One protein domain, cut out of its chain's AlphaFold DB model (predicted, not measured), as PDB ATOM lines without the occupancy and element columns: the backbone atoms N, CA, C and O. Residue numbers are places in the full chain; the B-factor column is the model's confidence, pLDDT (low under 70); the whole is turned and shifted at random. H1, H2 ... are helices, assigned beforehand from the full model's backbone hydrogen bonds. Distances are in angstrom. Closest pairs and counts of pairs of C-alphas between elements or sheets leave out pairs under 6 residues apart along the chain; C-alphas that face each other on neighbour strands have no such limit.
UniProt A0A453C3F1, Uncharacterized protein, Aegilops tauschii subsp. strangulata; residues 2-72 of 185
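Overview. This is residues 2 to 72 of the 185 residues of an uncharacterized protein of Aegilops tauschii subsp. strangulata (UniProt A0A453C3F1). H1, the longest helix, crosses H2 as an X, and H2 and H3 meet near their ends as an open V. Residues 59 to 72, with H4, stick out. The 71 printed residues have four named helices, H1 to H4, and no named strand: all helix. The whole is loose, with radius of gyration of the C-alphas 14.1 A and spans 34 by 33 by 24 A.

Arrangement. H1, residues 2 to 19, touches H2, residues 30 to 43, with residues 10 to 17 alone, about perpendicular at 76 degrees; the closest C-alphas, of Val 13 and Ala 36, are 5.7 A apart. H2, with residues 42 to 43 alone, only just touches residues 51 to 54 of H3, residues 51 to 64, with 3 pairs of C-alphas within 8 A, the closest those of Ala 43 and Ile 51, 7.2 A. Their tilt is steep, 47 degrees, opposite ways. H1 and H3 are apart. H4, residues 67 to 72, is apart from H1, H2 and H3. Every O i to N i+4 pair in the four helices is within hydrogen-bond range.

Along the chain. H1 measures 26.1 A from C-alpha 2 at (191.266, 91.298, 112.224); H2 measures 20.1 A, H3 20.3 A. H4 ends at C-alpha 72, (185.102, 96.765, 146.418).

Size, cuts and confidence. The farthest C-alphas, of Gly 27 and Ser 48, are 38.1 A apart. The printed part has no cut and no long link. Residues 24 to 29 have pLDDT under 70.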
ATOM      1  N   GLU A   2     191.712  91.912 110.956       74.69
ATOM      2  CA  GLU A   2     191.266  91.298 112.224       74.69
ATOM      3  C   GLU A   2     190.108  92.025 112.931       74.69
ATOM      4  O   GLU A   2     189.130  91.384 113.296       74.69
ATOM      5  N   ALA A   3     190.138  93.360 113.034       74.94
ATOM      6  CA  ALA A   3     189.061  94.128 113.674       74.94
ATOM      7  C   ALA A   3     187.662  93.915 113.046       74.94
ATOM      8  O   ALA A   3     186.656  94.016 113.743       74.94
ATOM      9  N   LEU A   4     187.588  93.587 111.748       78.38
ATOM     10  CA  LEU A   4     186.323  93.252 111.082       78.38
ATOM     11  C   LEU A   4     185.857  91.830 111.430       78.38
ATOM     12  O   LEU A   4     184.660  91.614 111.586       78.38
ATOM     13  N   LEU A   5     186.789  90.886 111.608       83.00
ATOM     14  CA  LEU A   5     186.485  89.521 112.052       83.00
ATOM     15  C   LEU A   5     185.992  89.506 113.506       83.00
ATOM     16  O   LEU A   5     185.048  88.788 113.824       83.00
ATOM     17  N   GLU A   6     186.578  90.325 114.385       84.75
ATOM     18  CA  GLU A   6     186.080  90.478 115.760       84.75
ATOM     19  C   GLU A   6     184.685  91.112 115.799       84.75
ATOM     20  O   GLU A   6     183.811  90.632 116.522       84.75
ATOM     21  N   LEU A   7     184.429  92.134 114.973       86.38
ATOM     22  CA  LEU A   7     183.097  92.727 114.866       86.38
ATOM     23  C   LEU A   7     182.061  91.714 114.344       86.38
ATOM     24  O   LEU A   7     180.953  91.641 114.876       86.38
ATOM     25  N   GLU A   8     182.433  90.885 113.363       90.38
ATOM     26  CA  GLU A   8     181.576  89.817 112.839       90.38
ATOM     27  C   GLU A   8     181.239  88.768 113.915       90.38
ATOM     28  O   GLU A   8     180.075  88.382 114.056       90.38
ATOM     29  N   LYS A   9     182.221  88.329 114.717       91.44
ATOM     30  CA  LYS A   9     181.994  87.404 115.844       91.44
ATOM     31  C   LYS A   9     180.977  87.971 116.834       91.44
ATOM     32  O   LYS A   9     180.027  87.274 117.191       91.44
ATOM     33  N   VAL A  10     181.145  89.232 117.238       90.94
ATOM     34  CA  VAL A  10     180.224  89.924 118.158       90.94
ATOM     35  C   VAL A  10     178.821  90.006 117.557       90.94
ATOM     36  O   VAL A  10     177.850  89.676 118.232       90.94
ATOM     37  N   GLN A  11     178.694  90.359 116.276       90.56
ATOM     38  CA  GLN A  11     177.399  90.448 115.596       90.56
ATOM     39  C   GLN A  11     176.685  89.088 115.490       90.56
ATOM     40  O   GLN A  11     175.470  89.017 115.695       90.56
ATOM     41  N   ARG A  12     177.418  87.993 115.237       93.19
ATOM     42  CA  ARG A  12     176.858  86.628 115.259       93.19
ATOM     43  C   ARG A  12     176.335  86.252 116.652       93.19
ATOM     44  O   ARG A  12     175.259  85.665 116.752       93.19
ATOM     45  N   VAL A  13     177.052  86.615 117.721       92.88
ATOM     46  CA  VAL A  13     176.615  86.362 119.108       92.88
ATOM     47  C   VAL A  13     175.406  87.221 119.490       92.88
ATOM     48  O   VAL A  13     174.462  86.685 120.063       92.88
ATOM     49  N   LEU A  14     175.363  88.497 119.096       90.75
ATOM     50  CA  LEU A  14     174.190  89.362 119.290       90.75
ATOM     51  C   LEU A  14     172.936  88.799 118.600       90.75
ATOM     52  O   LEU A  14     171.866  88.743 119.204       90.75
ATOM     53  N   SER A  15     173.066  88.306 117.365       91.12
ATOM     54  CA  SER A  15     171.960  87.646 116.655       91.12
ATOM     55  C   SER A  15     171.483  86.376 117.378       91.12
ATOM     56  O   SER A  15     170.276  86.167 117.528       91.12
ATOM     57  N   LEU A  16     172.413  85.569 117.904       92.69
ATOM     58  CA  LEU A  16     172.088  84.400 118.726       92.69
ATOM     59  C   LEU A  16     171.367  84.794 120.028       92.69
ATOM     60  O   LEU A  16     170.369  84.160 120.372       92.69
ATOM     61  N   MET A  17     171.827  85.835 120.727       91.56
ATOM     62  CA  MET A  17     171.195  86.348 121.948       91.56
ATOM     63  C   MET A  17     169.764  86.823 121.687       91.56
ATOM     64  O   MET A  17     168.853  86.400 122.398       91.56
ATOM     65  N   GLY A  18     169.548  87.611 120.627       87.38
ATOM     66  CA  GLY A  18     168.216  88.053 120.208       87.38
ATOM     67  C   GLY A  18     167.279  86.879 119.905       87.38
ATOM     68  O   GLY A  18     166.160  86.839 120.406       87.38
ATOM     69  N   SER A  19     167.756  85.854 119.184       89.38
ATOM     70  CA  SER A  19     166.964  84.642 118.900       89.38
ATOM     71  C   SER A  19     166.601  83.803 120.136       89.38
ATOM     72  O   SER A  19     165.708  82.961 120.062       89.38
ATOM     73  N   ARG A  20     167.293  84.010 121.264       86.62
ATOM     74  CA  ARG A  20     167.098  83.282 122.526       86.62
ATOM     75  C   ARG A  20     166.452  84.123 123.632       86.62
ATOM     76  O   ARG A  20     166.292  83.608 124.733       86.62
ATOM     77  N   GLY A  21     166.106  85.386 123.366       83.38
ATOM     78  CA  GLY A  21     165.578  86.298 124.388       83.38
ATOM     79  C   GLY A  21     166.585  86.624 125.499       83.38
ATOM     80  O   GLY A  21     166.186  86.840 126.635       83.38
ATOM     81  N   LEU A  22     167.887  86.616 125.182       81.69
ATOM     82  CA  LEU A  22     168.984  86.967 126.104       81.69
ATOM     83  C   LEU A  22     169.422  88.439 125.977       81.69
ATOM     84  O   LEU A  22     170.456  88.820 126.519       81.69
ATOM     85  N   SER A  23     168.686  89.214 125.183       79.12
ATOM     86  CA  SER A  23     168.894  90.639 124.925       79.12
ATOM     87  C   SER A  23     167.887  91.434 125.753       79.12
ATOM     88  O   SER A  23     166.741  91.000 125.907       79.12
ATOM     89  N   ASP A  24     168.328  92.551 126.321       68.12
ATOM     90  CA  ASP A  24     167.482  93.409 127.147       68.12
ATOM     91  C   ASP A  24     166.536  94.248 126.269       68.12
ATOM     92  O   ASP A  24     166.929  94.772 125.224       68.12
ATOM     93  N   SER A  25     165.272  94.397 126.676       61.22
ATOM     94  CA  SER A  25     164.282  95.134 125.875       61.22
ATOM     95  C   SER A  25     164.492  96.649 125.891       61.22
ATOM     96  O   SER A  25     163.924  97.354 125.056       61.22
ATOM     97  N   ASP A  26     165.308  97.155 126.818       59.97
ATOM     98  CA  ASP A  26     165.419  98.575 127.170       59.97
ATOM     99  C   ASP A  26     166.288  99.423 126.212       59.97
ATOM    100  O   ASP A  26     166.884 100.429 126.594       59.97
ATOM    101  N   GLY A  27     166.351  99.041 124.928       56.19
ATOM    102  CA  GLY A  27     166.779  99.871 123.783       56.19
ATOM    103  C   GLY A  27     168.243 100.347 123.743       56.19
ATOM    104  O   GLY A  27     168.727 100.791 122.700       56.19
ATOM    105  N   SER A  28     168.971 100.240 124.851       61.34
ATOM    106  CA  SER A  28     170.359 100.657 125.013       61.34
ATOM    107  C   SER A  28     171.302  99.512 124.642       61.34
ATOM    108  O   SER A  28     171.803  98.780 125.496       61.34
ATOM    109  N   GLY A  29     171.588  99.372 123.343       66.50
ATOM    110  CA  GLY A  29     172.419  98.290 122.781       66.50
ATOM    111  C   GLY A  29     173.865  98.186 123.306       66.50
ATOM    112  O   GLY A  29     174.631  97.344 122.835       66.50
ATOM    113  N   GLY A  30     174.266  99.017 124.275       77.50
ATOM    114  CA  GLY A  30     175.500  98.844 125.040       77.50
ATOM    115  C   GLY A  30     175.471  97.623 125.970       77.50
ATOM    116  O   GLY A  30     176.483  96.929 126.064       77.50
ATOM    117  N   GLY A  31     174.325  97.321 126.597       82.50
ATOM    118  CA  GLY A  31     174.175  96.176 127.508       82.50
ATOM    119  C   GLY A  31     174.360  94.839 126.789       82.50
ATOM    120  O   GLY A  31     175.248  94.057 127.131       82.50
ATOM    121  N   ASP A  32     173.609  94.634 125.706       87.56
ATOM    122  CA  ASP A  32     173.727  93.443 124.856       87.56
ATOM    123  C   ASP A  32     175.137  93.263 124.293       87.56
ATOM    124  O   ASP A  32     175.655  92.148 124.231       87.56
ATOM    125  N   ARG A  33     175.798  94.360 123.899       89.19
ATOM    126  CA  ARG A  33     177.167  94.308 123.380       89.19
ATOM    127  C   ARG A  33     178.167  93.884 124.454       89.19
ATOM    128  O   ARG A  33     179.039  93.067 124.158       89.19
ATOM    129  N   PHE A  34     178.039  94.390 125.680       90.00
ATOM    130  CA  PHE A  34     178.837  93.929 126.819       90.00
ATOM    131  C   PHE A  34     178.634  92.426 127.067       90.00
ATOM    132  O   PHE A  34     179.610  91.677 127.126       90.00
ATOM    133  N   LEU A  35     177.380  91.965 127.113       89.75
ATOM    134  CA  LEU A  35     177.046  90.552 127.301       89.75
ATOM    135  C   LEU A  35     177.574  89.665 126.159       89.75
ATOM    136  O   LEU A  35     178.110  88.591 126.421       89.75
ATOM    137  N   ALA A  36     177.516  90.121 124.905       91.38
ATOM    138  CA  ALA A  36     178.081  89.400 123.763       91.38
ATOM    139  C   ALA A  36     179.610  89.247 123.866       91.38
ATOM    140  O   ALA A  36     180.139  88.162 123.613       91.38
ATOM    141  N   HIS A  37     180.325  90.299 124.282       91.88
ATOM    142  CA  HIS A  37     181.765  90.225 124.553       91.88
ATOM    143  C   HIS A  37     182.083  89.290 125.733       91.88
ATOM    144  O   HIS A  37     183.024  88.501 125.643       91.88
ATOM    145  N   PHE A  38     181.278  89.312 126.800       90.69
ATOM    146  CA  PHE A  38     181.425  88.395 127.931       90.69
ATOM    147  C   PHE A  38     181.220  86.929 127.511       90.69
ATOM    148  O   PHE A  38     182.063  86.086 127.803       90.69
ATOM    149  N   LEU A  39     180.172  86.617 126.742       90.69
ATOM    150  CA  LEU A  39     179.931  85.265 126.221       90.69
ATOM    151  C   LEU A  39     181.070  84.764 125.317       90.69
ATOM    152  O   LEU A  39     181.452  83.597 125.412       90.69
ATOM    153  N   LEU A  40     181.648  85.634 124.479       91.31
ATOM    154  CA  LEU A  40     182.831  85.306 123.670       91.31
ATOM    155  C   LEU A  40     184.052  84.980 124.542       91.31
ATOM    156  O   LEU A  40     184.728  83.983 124.287       91.31
ATOM    157  N   PHE A  41     184.299  85.767 125.592       89.50
ATOM    158  CA  PHE A  41     185.364  85.511 126.566       89.50
ATOM    159  C   PHE A  41     185.177  84.160 127.277       89.50
ATOM    160  O   PHE A  41     186.117  83.372 127.365       89.50
ATOM    161  N   LEU A  42     183.956  83.821 127.704       86.94
ATOM    162  CA  LEU A  42     183.670  82.523 128.331       86.94
ATOM    163  C   LEU A  42     183.866  81.334 127.378       86.94
ATOM    164  O   LEU A  42     184.333  80.269 127.797       86.94
ATOM    165  N   ALA A  43     183.523  81.512 126.101       87.69
ATOM    166  CA  ALA A  43     183.671  80.499 125.060       87.69
ATOM    167  C   ALA A  43     185.133  80.265 124.628       87.69
ATOM    168  O   ALA A  43     185.431  79.214 124.060       87.69
ATOM    169  N   GLN A  44     186.052  81.194 124.914       87.06
ATOM    170  CA  GLN A  44     187.476  81.049 124.602       87.06
ATOM    171  C   GLN A  44     188.074  79.804 125.296       87.06
ATOM    172  O   GLN A  44     187.744  79.534 126.454       87.06
ATOM    173  N   PRO A  45     188.950  79.012 124.648       81.25
ATOM    174  CA  PRO A  45     189.643  77.915 125.322       81.25
ATOM    175  C   PRO A  45     190.508  78.436 126.483       81.25
ATOM    176  O   PRO A  45     191.268  79.386 126.318       81.25
ATOM    177  N   PHE A  46     190.391  77.786 127.642       78.12
ATOM    178  CA  PHE A  46     191.228  78.004 128.826       78.12
ATOM    179  C   PHE A  46     191.823  76.655 129.226       78.12
ATOM    180  O   PHE A  46     191.132  75.864 129.865       78.12
ATOM    181  N   ASP A  47     193.064  76.386 128.819       77.31
ATOM    182  CA  ASP A  47     193.884  75.207 129.137       77.31
ATOM    183  C   ASP A  47     193.103  73.902 129.411       77.31
ATOM    184  O   ASP A  47     192.744  73.178 128.485       77.31
ATOM    185  N   SER A  48     192.836  73.604 130.689       80.38
ATOM    186  CA  SER A  48     192.166  72.384 131.176       80.38
ATOM    187  C   SER A  48     190.729  72.626 131.687       80.38
ATOM    188  O   SER A  48     190.034  71.706 132.135       80.38
ATOM    189  N   LEU A  49     190.245  73.872 131.652       83.75
ATOM    190  CA  LEU A  49     188.940  74.251 132.189       83.75
ATOM    191  C   LEU A  49     187.836  74.092 131.132       83.75
ATOM    192  O   LEU A  49     187.508  75.012 130.381       83.75
ATOM    193  N   ALA A  50     187.250  72.895 131.115       87.62
ATOM    194  CA  ALA A  50     186.102  72.544 130.281       87.62
ATOM    195  C   ALA A  50     184.908  73.508 130.473       87.62
ATOM    196  O   ALA A  50     184.704  74.060 131.561       87.62
ATOM    197  N   ILE A  51     184.115  73.711 129.416       87.88
ATOM    198  CA  ILE A  51     183.038  74.717 129.377       87.88
ATOM    199  C   ILE A  51     181.964  74.467 130.445       87.88
ATOM    200  O   ILE A  51     181.469  75.410 131.054       87.88
ATOM    201  N   GLU A  52     181.686  73.206 130.761       89.19
ATOM    202  CA  GLU A  52     180.739  72.782 131.793       89.19
ATOM    203  C   GLU A  52     181.194  73.253 133.180       89.19
ATOM    204  O   GLU A  52     180.398  73.776 133.959       89.19
ATOM    205  N   LYS A  53     182.499  73.145 133.470       89.38
ATOM    206  CA  LYS A  53     183.086  73.623 134.732       89.38
ATOM    207  C   LYS A  53     183.051  75.145 134.830       89.38
ATOM    208  O   LYS A  53     182.768  75.662 135.907       89.38
ATOM    209  N   LYS A  54     183.290  75.863 133.724       89.06
ATOM    210  CA  LYS A  54     183.146  77.331 133.691       89.06
ATOM    211  C   LYS A  54     181.725  77.748 134.050       89.06
ATOM    212  O   LYS A  54     181.553  78.604 134.908       89.06
ATOM    213  N   VAL A  55     180.718  77.130 133.425       89.44
ATOM    214  CA  VAL A  55     179.302  77.452 133.667       89.44
ATOM    215  C   VAL A  55     178.935  77.270 135.143       89.44
ATOM    216  O   VAL A  55     178.290  78.154 135.703       89.44
ATOM    217  N   VAL A  56     179.387  76.190 135.794       91.81
ATOM    218  CA  VAL A  56     179.173  75.981 137.239       91.81
ATOM    219  C   VAL A  56     179.829  77.091 138.066       91.81
ATOM    220  O   VAL A  56     179.124  77.785 138.793       91.81
ATOM    221  N   LEU A  57     181.137  77.324 137.893       90.94
ATOM    222  CA  LEU A  57     181.887  78.330 138.662       90.94
ATOM    223  C   LEU A  57     181.308  79.745 138.514       90.94
ATOM    224  O   LEU A  57     181.250  80.500 139.478       90.94
ATOM    225  N   ILE A  58     180.863  80.107 137.311       90.19
ATOM    226  CA  ILE A  58     180.269  81.420 137.030       90.19
ATOM    227  C   ILE A  58     178.870  81.524 137.638       90.19
ATOM    228  O   ILE A  58     178.521  82.579 138.154       90.19
ATOM    229  N   SER A  59     178.082  80.448 137.619       89.56
ATOM    230  CA  SER A  59     176.754  80.432 138.250       89.56
ATOM    231  C   SER A  59     176.846  80.554 139.773       89.56
ATOM    232  O   SER A  59     176.018  81.219 140.389       89.56
ATOM    233  N   GLU A  60     177.868  79.947 140.381       92.94
ATOM    234  CA  GLU A  60     178.188  80.125 141.801       92.94
ATOM    235  C   GLU A  60     178.660  81.558 142.076       92.94
ATOM    236  O   GLU A  60     178.084  82.235 142.924       92.94
ATOM    237  N   LEU A  61     179.627  82.070 141.307       89.62
ATOM    238  CA  LEU A  61     180.155  83.426 141.470       89.62
ATOM    239  C   LEU A  61     179.070  84.504 141.324       89.62
ATOM    240  O   LEU A  61     178.971  85.381 142.174       89.62
ATOM    241  N   LEU A  62     178.226  84.431 140.290       88.62
ATOM    242  CA  LEU A  62     177.142  85.396 140.054       88.62
ATOM    243  C   LEU A  62     176.045  85.362 141.131       88.62
ATOM    244  O   LEU A  62     175.278  86.316 141.229       88.62
ATOM    245  N   ARG A  63     175.958  84.292 141.932       89.38
ATOM    246  CA  ARG A  63     175.050  84.223 143.085       89.38
ATOM    247  C   ARG A  63     175.614  84.952 144.306       89.38
ATOM    248  O   ARG A  63     174.846  85.551 145.051       89.38
ATOM    249  N   GLU A  64     176.929  84.890 144.514       88.62
ATOM    250  CA  GLU A  64     177.604  85.536 145.649       88.62
ATOM    251  C   GLU A  64     177.942  87.017 145.371       88.62
ATOM    252  O   GLU A  64     177.954  87.844 146.285       88.62
ATOM    253  N   VAL A  65     178.201  87.373 144.106       90.44
ATOM    254  CA  VAL A  65     178.556  88.737 143.689       90.44
ATOM    255  C   VAL A  65     177.349  89.674 143.769       90.44
ATOM    256  O   VAL A  65     176.337  89.506 143.092       90.44
ATOM    257  N   ASN A  66     177.504  90.732 144.560       88.75
ATOM    258  CA  ASN A  66     176.546  91.822 144.724       88.75
ATOM    259  C   ASN A  66     177.183  93.191 144.397       88.75
ATOM    260  O   ASN A  66     178.390  93.302 144.163       88.75
ATOM    261  N   SER A  67     176.373  94.257 144.394       85.88
ATOM    262  CA  SER A  67     176.834  95.614 144.054       85.88
ATOM    263  C   SER A  67     178.006  96.096 144.915       85.88
ATOM    264  O   SER A  67     178.892  96.777 144.404       85.88
ATOM    265  N   ASP A  68     178.047  95.729 146.195       89.12
ATOM    266  CA  ASP A  68     179.087  96.199 147.108       89.12
ATOM    267  C   ASP A  68     180.395  95.426 146.909       89.12
ATOM    268  O   ASP A  68     181.449  96.054 146.844       89.12
ATOM    269  N   THR A  69     180.332  94.116 146.636       87.25
ATOM    270  CA  THR A  69     181.516  93.349 146.192       87.25
ATOM    271  C   THR A  69     182.084  93.875 144.870       87.25
ATOM    272  O   THR A  69     183.298  93.955 144.719       87.25
ATOM    273  N   LEU A  70     181.239  94.312 143.925       86.38
ATOM    274  CA  LEU A  70     181.705  94.914 142.668       86.38
ATOM    275  C   LEU A  70     182.361  96.283 142.888       86.38
ATOM    276  O   LEU A  70     183.394  96.553 142.281       86.38
ATOM    277  N   LYS A  71     181.818  97.127 143.776       89.38
ATOM    278  CA  LYS A  71     182.454  98.402 144.166       89.38
ATOM    279  C   LYS A  71     183.771  98.176 144.907       89.38
ATOM    280  O   LYS A  71     184.705  98.952 144.729       89.38
ATOM    281  N   GLU A  72     183.863  97.139 145.734       89.00
ATOM    282  CA  GLU A  72     185.102  96.765 146.418       89.00
ATOM    283  C   GLU A  72     186.157  96.268 145.423       89.00
ATOM    284  O   GLU A  72     187.276  96.772 145.434       89.00
TER     285      GLU A  72